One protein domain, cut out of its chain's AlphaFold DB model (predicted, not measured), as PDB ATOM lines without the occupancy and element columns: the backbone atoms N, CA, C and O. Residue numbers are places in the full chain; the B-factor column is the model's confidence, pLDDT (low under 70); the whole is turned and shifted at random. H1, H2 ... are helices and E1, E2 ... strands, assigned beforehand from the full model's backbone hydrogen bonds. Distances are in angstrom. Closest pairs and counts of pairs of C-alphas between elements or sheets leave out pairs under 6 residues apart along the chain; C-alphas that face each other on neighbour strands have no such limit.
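What this domain is: This is residues 166 to 236 of the 263 residues of an uncharacterized protein of Parcubacteria group bacterium (UniProt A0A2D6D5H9). A two-strand hairpin, E1 and E2, sits at one end of a loose triangle of three helices, H1, H2 and H4, lying side by side; short H3 packs on H2. The 71 printed residues run H1, E1, E2, H2, H3, H4; the sheet is antiparallel, the class mostly helix. The whole is compact, radius of gyration of the C-alphas 11.4 A, spanning 33 by 25 by 16 A.

How they stand to each other: In the hairpin of E1, residues 190 to 192, and E2, 198 to 200, N 191 and O 199 are within hydrogen-bond range at 2.9 A. H2, 201 to 209, touches H3, 214 to 218; their closest C-alphas, Tyr 207 and Asp 215, are 5.2 A apart. H1, 178 to 185, is close to H2 but not clearly touching, the closest C-alphas being Ile 185 and Lys 201, 6.8 A, with a shallow tilt of 19 degrees, opposite ways. Every O i to N i+4 pair is within range in H1, H2 and H4, residues 221 to 234; H3 has 0 of 1, and 1 of 2 O i to N i+3 pairs.

Where its parts are: H1 begins at C-alpha 178 (41.174, 0.706, 31.218); H4, 20.0 A long, ends at C-alpha 234 (35.740, -6.519, 24.054).

The domain as a whole: The printed part has no cut and no long link; 16 residues are under pLDDT 70, among them 166 to 171.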
ATOM      1  N   VAL A 166      55.082  -4.837  47.837       63.16
ATOM      2  CA  VAL A 166      55.008  -3.849  46.747       63.16
ATOM      3  C   VAL A 166      53.629  -3.827  46.075       63.16
ATOM      4  O   VAL A 166      53.167  -2.761  45.667       63.16
ATOM      5  N   PHE A 167      52.910  -4.952  46.038       62.19
ATOM      6  CA  PHE A 167      51.543  -5.045  45.496       62.19
ATOM      7  C   PHE A 167      50.411  -4.982  46.533       62.19
ATOM      8  O   PHE A 167      49.244  -4.864  46.160       62.19
ATOM      9  N   ALA A 168      50.724  -5.039  47.827       53.88
ATOM     10  CA  ALA A 168      49.776  -5.201  48.923       53.88
ATOM     11  C   ALA A 168      48.843  -3.996  48.982       53.88
ATOM     12  O   ALA A 168      49.279  -2.903  49.344       53.88
ATOM     13  N   GLY A 169      47.580  -4.190  48.588       51.44
ATOM     14  CA  GLY A 169      46.545  -3.155  48.493       51.44
ATOM     15  C   GLY A 169      46.261  -2.638  47.073       51.44
ATOM     16  O   GLY A 169      45.593  -1.619  46.938       51.44
ATOM     17  N   LEU A 170      46.806  -3.255  46.017       65.69
ATOM     18  CA  LEU A 170      46.387  -3.001  44.634       65.69
ATOM     19  C   LEU A 170      45.248  -3.969  44.281       65.69
ATOM     20  O   LEU A 170      45.455  -4.966  43.594       65.69
ATOM     21  N   ASP A 171      44.045  -3.703  44.791       68.25
ATOM     22  CA  ASP A 171      42.860  -4.483  44.422       68.25
ATOM     23  C   ASP A 171      42.303  -3.988  43.078       68.25
ATOM     24  O   ASP A 171      41.553  -3.016  43.013       68.25
ATOM     25  N   LEU A 172      42.672  -4.676  41.993       70.88
ATOM     26  CA  LEU A 172      42.197  -4.379  40.635       70.88
ATOM     27  C   LEU A 172      40.833  -5.012  40.315       70.88
ATOM     28  O   LEU A 172      40.341  -4.886  39.190       70.88
ATOM     29  N   SER A 173      40.204  -5.718  41.263       64.94
ATOM     30  CA  SER A 173      38.936  -6.413  41.012       64.94
ATOM     31  C   SER A 173      37.786  -5.452  40.709       64.94
ATOM     32  O   SER A 173      36.885  -5.807  39.948       64.94
ATOM     33  N   GLY A 174      37.850  -4.229  41.244       67.19
ATOM     34  CA  GLY A 174      36.854  -3.185  41.013       67.19
ATOM     35  C   GLY A 174      36.933  -2.510  39.641       67.19
ATOM     36  O   GLY A 174      35.941  -1.905  39.250       67.19
ATOM     37  N   ALA A 175      38.054  -2.620  38.915       80.38
ATOM     38  CA  ALA A 175      38.212  -1.964  37.617       80.38
ATOM     39  C   ALA A 175      37.358  -2.653  36.540       80.38
ATOM     40  O   ALA A 175      37.484  -3.861  36.305       80.38
ATOM     41  N   LYS A 176      36.498  -1.882  35.878       78.12
ATOM     42  CA  LYS A 176      35.601  -2.331  34.802       78.12
ATOM     43  C   LYS A 176      36.143  -2.025  33.411       78.12
ATOM     44  O   LYS A 176      35.749  -2.689  32.456       78.12
ATOM     45  N   ASP A 177      37.044  -1.057  33.314       82.12
ATOM     46  CA  ASP A 177      37.673  -0.616  32.075       82.12
ATOM     47  C   ASP A 177      39.129  -0.163  32.299       82.12
ATOM     48  O   ASP A 177      39.677  -0.238  33.405       82.12
ATOM     49  N   GLU A 178      39.781   0.250  31.210       83.81
ATOM     50  CA  GLU A 178      41.174   0.706  31.218       83.81
ATOM     51  C   GLU A 178      41.369   2.021  31.986       83.81
ATOM     52  O   GLU A 178      42.412   2.194  32.616       83.81
ATOM     53  N   ASP A 179      40.379   2.916  32.000       84.00
ATOM     54  CA  ASP A 179      40.472   4.199  32.703       84.00
ATOM     55  C   ASP A 179      40.436   3.991  34.224       84.00
ATOM     56  O   ASP A 179      41.276   4.528  34.955       84.00
ATOM     57  N   GLU A 180      39.528   3.140  34.708       84.62
ATOM     58  CA  GLU A 180      39.471   2.721  36.110       84.62
ATOM     59  C   GLU A 180      40.739   1.952  36.521       84.62
ATOM     60  O   GLU A 180      41.265   2.160  37.619       84.62
ATOM     61  N   LEU A 181      41.289   1.116  35.632       86.12
ATOM     62  CA  LEU A 181      42.567   0.434  35.856       86.12
ATOM     63  C   LEU A 181      43.721   1.437  36.008       86.12
ATOM     64  O   LEU A 181      44.506   1.326  36.953       86.12
ATOM     65  N   PHE A 182      43.826   2.436  35.128       87.25
ATOM     66  CA  PHE A 182      44.853   3.475  35.237       87.25
ATOM     67  C   PHE A 182      44.717   4.290  36.526       87.25
ATOM     68  O   PHE A 182      45.730   4.608  37.156       87.25
ATOM     69  N   ALA A 183      43.490   4.593  36.956       84.88
ATOM     70  CA  ALA A 183      43.239   5.280  38.220       84.88
ATOM     71  C   ALA A 183      43.736   4.468  39.427       84.88
ATOM     72  O   ALA A 183      44.369   5.032  40.319       84.88
ATOM     73  N   MET A 184      43.515   3.149  39.437       82.88
ATOM     74  CA  MET A 184      43.997   2.259  40.502       82.88
ATOM     75  C   MET A 184      45.524   2.117  40.503       82.88
ATOM     76  O   MET A 184      46.147   2.174  41.561       82.88
ATOM     77  N   ILE A 185      46.151   2.002  39.328       84.19
ATOM     78  CA  ILE A 185      47.619   1.959  39.193       84.19
ATOM     79  C   ILE A 185      48.251   3.272  39.687       84.19
ATOM     80  O   ILE A 185      49.279   3.251  40.361       84.19
ATOM     81  N   ASN A 186      47.626   4.422  39.422       84.75
ATOM     82  CA  ASN A 186      48.141   5.729  39.844       84.75
ATOM     83  C   ASN A 186      48.221   5.930  41.364       84.75
ATOM     84  O   ASN A 186      48.918   6.843  41.805       84.75
ATOM     85  N   GLN A 187      47.557   5.090  42.162       80.38
ATOM     86  CA  GLN A 187      47.631   5.125  43.627       80.38
ATOM     87  C   GLN A 187      48.980   4.625  44.173       80.38
ATOM     88  O   GLN A 187      49.207   4.682  45.380       80.38
ATOM     89  N   ARG A 188      49.877   4.124  43.307       74.69
ATOM     90  CA  ARG A 188      51.210   3.632  43.676       74.69
ATOM     91  C   ARG A 188      52.307   4.263  42.837       74.69
ATOM     92  O   ARG A 188      52.134   4.523  41.649       74.69
ATOM     93  N   ASP A 189      53.470   4.430  43.455       71.12
ATOM     94  CA  ASP A 189      54.642   5.012  42.798       71.12
ATOM     95  C   ASP A 189      55.627   3.972  42.250       71.12
ATOM     96  O   ASP A 189      56.357   4.266  41.301       71.12
ATOM     97  N   GLN A 190      55.623   2.749  42.789       72.19
ATOM     98  CA  GLN A 190      56.507   1.664  42.363       72.19
ATOM     99  C   GLN A 190      55.764   0.338  42.223       72.19
ATOM    100  O   GLN A 190      54.825   0.044  42.962       72.19
ATOM    101  N   PHE A 191      56.230  -0.456  41.265       78.19
ATOM    102  CA  PHE A 191      55.744  -1.786  40.929       78.19
ATOM    103  C   PHE A 191      56.935  -2.715  40.695       78.19
ATOM    104  O   PHE A 191      58.077  -2.261  40.613       78.19
ATOM    105  N   ILE A 192      56.670  -4.007  40.538       72.75
ATOM    106  CA  ILE A 192      57.660  -5.005  40.129       72.75
ATOM    107  C   ILE A 192      57.168  -5.652  38.831       72.75
ATOM    108  O   ILE A 192      56.004  -6.006  38.737       72.75
ATOM    109  N   ASP A 193      57.989  -5.760  37.794       70.44
ATOM    110  CA  ASP A 193      57.582  -6.459  36.575       70.44
ATOM    111  C   ASP A 193      57.447  -7.980  36.792       70.44
ATOM    112  O   ASP A 193      57.779  -8.519  37.846       70.44
ATOM    113  N   SER A 194      56.968  -8.692  35.776       65.38
ATOM    114  CA  SER A 194      56.847 -10.159  35.772       65.38
ATOM    115  C   SER A 194      58.166 -10.915  35.994       65.38
ATOM    116  O   SER A 194      58.141 -12.114  36.254       65.38
ATOM    117  N   ASN A 195      59.318 -10.240  35.899       66.06
ATOM    118  CA  ASN A 195      60.646 -10.815  36.109       66.06
ATOM    119  C   ASN A 195      61.240 -10.440  37.478       66.06
ATOM    120  O   ASN A 195      62.410 -10.730  37.732       66.06
ATOM    121  N   GLY A 196      60.484  -9.768  38.350       67.06
ATOM    122  CA  GLY A 196      60.971  -9.366  39.668       67.06
ATOM    123  C   GLY A 196      61.738  -8.036  39.695       67.06
ATOM    124  O   GLY A 196      62.296  -7.685  40.736       67.06
ATOM    125  N   ASN A 197      61.768  -7.261  38.602       74.56
ATOM    126  CA  ASN A 197      62.501  -5.991  38.551       74.56
ATOM    127  C   ASN A 197      61.617  -4.792  38.930       74.56
ATOM    128  O   ASN A 197      60.482  -4.702  38.462       74.56
ATOM    129  N   PRO A 198      62.131  -3.798  39.679       78.81
ATOM    130  CA  PRO A 198      61.410  -2.553  39.926       78.81
ATOM    131  C   PRO A 198      61.014  -1.840  38.624       78.81
ATOM    132  O   PRO A 198      61.840  -1.609  37.741       78.81
ATOM    133  N   THR A 199      59.749  -1.441  38.521       81.00
ATOM    134  CA  THR A 199      59.196  -0.712  37.376       81.00
ATOM    135  C   THR A 199      58.320   0.454  37.835       81.00
ATOM    136  O   THR A 199      57.752   0.448  38.929       81.00
ATOM    137  N   SER A 200      58.240   1.499  37.011       84.88
ATOM    138  CA  SER A 200      57.467   2.708  37.315       84.88
ATOM    139  C   SER A 200      56.068   2.649  36.708       84.88
ATOM    140  O   SER A 200      55.843   1.993  35.688       84.88
ATOM    141  N   LYS A 201      55.129   3.411  37.285       85.06
ATOM    142  CA  LYS A 201      53.759   3.539  36.756       85.06
ATOM    143  C   LYS A 201      53.708   4.011  35.301       85.06
ATOM    144  O   LYS A 201      52.940   3.475  34.513       85.06
ATOM    145  N   ASN A 202      54.583   4.943  34.918       86.94
ATOM    146  CA  ASN A 202      54.651   5.447  33.543       86.94
ATOM    147  C   ASN A 202      55.042   4.338  32.563       86.94
ATOM    148  O   ASN A 202      54.412   4.193  31.520       86.94
ATOM    149  N   LYS A 203      56.020   3.505  32.938       85.81
ATOM    150  CA  LYS A 203      56.450   2.367  32.121       85.81
ATOM    151  C   LYS A 203      55.345   1.316  31.992       85.81
ATOM    152  O   LYS A 203      55.133   0.771  30.915       85.81
ATOM    153  N   ILE A 204      54.589   1.083  33.067       85.69
ATOM    154  CA  ILE A 204      53.383   0.247  33.020       85.69
ATOM    155  C   ILE A 204      52.365   0.833  32.038       85.69
ATOM    156  O   ILE A 204      51.906   0.112  31.161       85.69
ATOM    157  N   PHE A 205      52.042   2.126  32.110       88.94
ATOM    158  CA  PHE A 205      51.104   2.751  31.170       88.94
ATOM    159  C   PHE A 205      51.556   2.644  29.714       88.94
ATOM    160  O   PHE A 205      50.728   2.394  28.840       88.94
ATOM    161  N   GLU A 206      52.854   2.791  29.449       87.88
ATOM    162  CA  GLU A 206      53.429   2.583  28.119       87.88
ATOM    163  C   GLU A 206      53.203   1.153  27.617       87.88
ATOM    164  O   GLU A 206      52.767   0.976  26.481       87.88
ATOM    165  N   TYR A 207      53.431   0.139  28.457       86.69
ATOM    166  CA  TYR A 207      53.198  -1.262  28.093       86.69
ATOM    167  C   TYR A 207      51.721  -1.567  27.813       86.69
ATOM    168  O   TYR A 207      51.424  -2.340  26.905       86.69
ATOM    169  N   ILE A 208      50.795  -0.955  28.562       84.19
ATOM    170  CA  ILE A 208      49.346  -1.146  28.377       84.19
ATOM    171  C   ILE A 208      48.872  -0.524  27.060       84.19
ATOM    172  O   ILE A 208      48.064  -1.115  26.354       84.19
ATOM    173  N   ARG A 209      49.375   0.667  26.718       84.38
ATOM    174  CA  ARG A 209      48.907   1.453  25.561       84.38
ATOM    175  C   ARG A 209      49.418   0.962  24.207       84.38
ATOM    176  O   ARG A 209      48.988   1.493  23.184       84.38
ATOM    177  N   LYS A 210      50.340  -0.002  24.158       80.62
ATOM    178  CA  LYS A 210      50.807  -0.564  22.884       80.62
ATOM    179  C   LYS A 210      49.697  -1.397  22.242       80.62
ATOM    180  O   LYS A 210      49.290  -2.419  22.785       80.62
ATOM    181  N   GLU A 211      49.245  -0.958  21.067       63.31
ATOM    182  CA  GLU A 211      48.052  -1.466  20.361       63.31
ATOM    183  C   GLU A 211      48.068  -2.973  20.053       63.31
ATOM    184  O   GLU A 211      47.019  -3.573  19.836       63.31
ATOM    185  N   ASP A 212      49.239  -3.604  20.043       67.00
ATOM    186  CA  ASP A 212      49.417  -5.024  19.726       67.00
ATOM    187  C   ASP A 212      49.612  -5.919  20.958       67.00
ATOM    188  O   ASP A 212      49.796  -7.130  20.816       67.00
ATOM    189  N   GLY A 213      49.603  -5.345  22.166       68.56
ATOM    190  CA  GLY A 213      49.815  -6.080  23.410       68.56
ATOM    191  C   GLY A 213      51.168  -6.791  23.503       68.56
ATOM    192  O   GLY A 213      51.330  -7.665  24.359       68.56
ATOM    193  N   ARG A 214      52.152  -6.438  22.653       75.12
ATOM    194  CA  ARG A 214      53.467  -7.105  22.618       75.12
ATOM    195  C   ARG A 214      54.158  -7.102  23.973       75.12
ATOM    196  O   ARG A 214      54.806  -8.083  24.323       75.12
ATOM    197  N   ASP A 215      53.962  -6.048  24.753       82.88
ATOM    198  CA  ASP A 215      54.663  -5.843  26.020       82.88
ATOM    199  C   ASP A 215      53.859  -6.304  27.238       82.88
ATOM    200  O   ASP A 215      54.300  -6.125  28.370       82.88
ATOM    201  N   TYR A 216      52.707  -6.958  27.051       82.69
ATOM    202  CA  TYR A 216      51.922  -7.457  28.185       82.69
ATOM    203  C   TYR A 216      52.687  -8.468  29.038       82.69
ATOM    204  O   TYR A 216      52.421  -8.589  30.227       82.69
ATOM    205  N   HIS A 217      53.656  -9.175  28.457       79.50
ATOM    206  CA  HIS A 217      54.531 -10.084  29.192       79.50
ATOM    207  C   HIS A 217      55.463  -9.369  30.184       79.50
ATOM    208  O   HIS A 217      55.999 -10.044  31.052       79.50
ATOM    209  N   LEU A 218      55.647  -8.047  30.075       81.25
ATOM    210  CA  LEU A 218      56.444  -7.209  30.985       81.25
ATOM    211  C   LEU A 218      55.592  -6.540  32.072       81.25
ATOM    212  O   LEU A 218      56.118  -5.823  32.925       81.25
ATOM    213  N   LEU A 219      54.271  -6.706  32.017       81.81
ATOM    214  CA  LEU A 219      53.376  -6.171  33.029       81.81
ATOM    215  C   LEU A 219      53.416  -7.044  34.285       81.81
ATOM    216  O   LEU A 219      53.545  -8.263  34.173       81.81
ATOM    217  N   PRO A 220      53.215  -6.443  35.468       79.31
ATOM    218  CA  PRO A 220      52.903  -7.209  36.662       79.31
ATOM    219  C   PRO A 220      51.705  -8.126  36.422       79.31
ATOM    220  O   PRO A 220      50.704  -7.682  35.851       79.31
ATOM    221  N   ASP A 221      51.772  -9.363  36.907       75.12
ATOM    222  CA  ASP A 221      50.740 -10.377  36.669       75.12
ATOM    223  C   ASP A 221      49.307  -9.903  36.990       75.12
ATOM    224  O   ASP A 221      48.439 -10.052  36.124       75.12
ATOM    225  N   PRO A 222      49.029  -9.222  38.124       76.44
ATOM    226  CA  PRO A 222      47.689  -8.695  38.396       76.44
ATOM    227  C   PRO A 222      47.172  -7.740  37.307       76.44
ATOM    228  O   PRO A 222      46.007  -7.801  36.915       76.44
ATOM    229  N   ILE A 223      48.041  -6.868  36.789       81.69
ATOM    230  CA  ILE A 223      47.699  -5.874  35.762       81.69
ATOM    231  C   ILE A 223      47.546  -6.560  34.402       81.69
ATOM    232  O   ILE A 223      46.557  -6.337  33.702       81.69
ATOM    233  N   ARG A 224      48.487  -7.446  34.053       82.94
ATOM    234  CA  ARG A 224      48.470  -8.248  32.825       82.94
ATOM    235  C   ARG A 224      47.165  -9.026  32.687       82.94
ATOM    236  O   ARG A 224      46.498  -8.945  31.655       82.94
ATOM    237  N   ASN A 225      46.789  -9.758  33.732       77.75
ATOM    238  CA  ASN A 225      45.605 -10.610  33.721       77.75
ATOM    239  C   ASN A 225      44.320  -9.782  33.600       77.75
ATOM    240  O   ASN A 225      43.398 -10.176  32.882       77.75
ATOM    241  N   LYS A 226      44.277  -8.594  34.217       81.50
ATOM    242  CA  LYS A 226      43.136  -7.680  34.101       81.50
ATOM    243  C   LYS A 226      42.955  -7.131  32.682       81.50
ATOM    244  O   LYS A 226      41.839  -7.078  32.175       81.50
ATOM    245  N   ILE A 227      44.047  -6.801  31.996       83.19
ATOM    246  CA  ILE A 227      43.999  -6.329  30.602       83.19
ATOM    247  C   ILE A 227      43.584  -7.443  29.645       83.19
ATOM    248  O   ILE A 227      42.778  -7.219  28.739       83.19
ATOM    249  N   ILE A 228      44.085  -8.666  29.849       80.38
ATOM    250  CA  ILE A 228      43.642  -9.832  29.074       80.38
ATOM    251  C   ILE A 228      42.137 -10.059  29.274       80.38
ATOM    252  O   ILE A 228      41.423 -10.311  28.302       80.38
ATOM    253  N   GLU A 229      41.635  -9.916  30.505       78.50
ATOM    254  CA  GLU A 229      40.203  -9.992  30.806       78.50
ATOM    255  C   GLU A 229      39.399  -8.952  30.006       78.50
ATOM    256  O   GLU A 229      38.444  -9.324  29.319       78.50
ATOM    257  N   PHE A 230      39.807  -7.678  30.022       81.50
ATOM    258  CA  PHE A 230      39.150  -6.614  29.252       81.50
ATOM    259  C   PHE A 230      39.144  -6.902  27.750       81.50
ATOM    260  O   PHE A 230      38.103  -6.793  27.102       81.50
ATOM    261  N   ASN A 231      40.270  -7.345  27.193       77.62
ATOM    262  CA  ASN A 231      40.368  -7.670  25.771       77.62
ATOM    263  C   ASN A 231      39.486  -8.865  25.386       77.62
ATOM    264  O   ASN A 231      38.853  -8.848  24.331       77.62
ATOM    265  N   LYS A 232      39.356  -9.875  26.256       73.56
ATOM    266  CA  LYS A 232      38.398 -10.973  26.051       73.56
ATOM    267  C   LYS A 232      36.949 -10.490  26.117       73.56
ATOM    268  O   LYS A 232      36.123 -11.007  25.376       73.56
ATOM    269  N   GLN A 233      36.617  -9.521  26.971       71.69
ATOM    270  CA  GLN A 233      35.266  -8.948  27.030       71.69
ATOM    271  C   GLN A 233      34.937  -8.112  25.785       71.69
ATOM    272  O   GLN A 233      33.857  -8.286  25.227       71.69
ATOM    273  N   LYS A 234      35.878  -7.287  25.305       74.62
ATOM    274  CA  LYS A 234      35.740  -6.519  24.054       74.62
ATOM    275  C   LYS A 234      35.581  -7.428  22.828       74.62
ATOM    276  O   LYS A 234      34.803  -7.118  21.933       74.62
ATOM    277  N   ASN A 235      36.279  -8.568  22.818       62.94
ATOM    278  CA  ASN A 235      36.268  -9.535  21.717       62.94
ATOM    279  C   ASN A 235      35.250 -10.672  21.885       62.94
ATOM    280  O   ASN A 235      35.179 -11.559  21.030       62.94
ATOM    281  N   LYS A 236      34.445 -10.684  22.958       56.78
ATOM    282  CA  LYS A 236      33.296 -11.590  23.015       56.78
ATOM    283  C   LYS A 236      32.356 -11.160  21.894       56.78
ATOM    284  O   LYS A 236      31.956  -9.995  21.885       56.78
TER     285      LYS A 236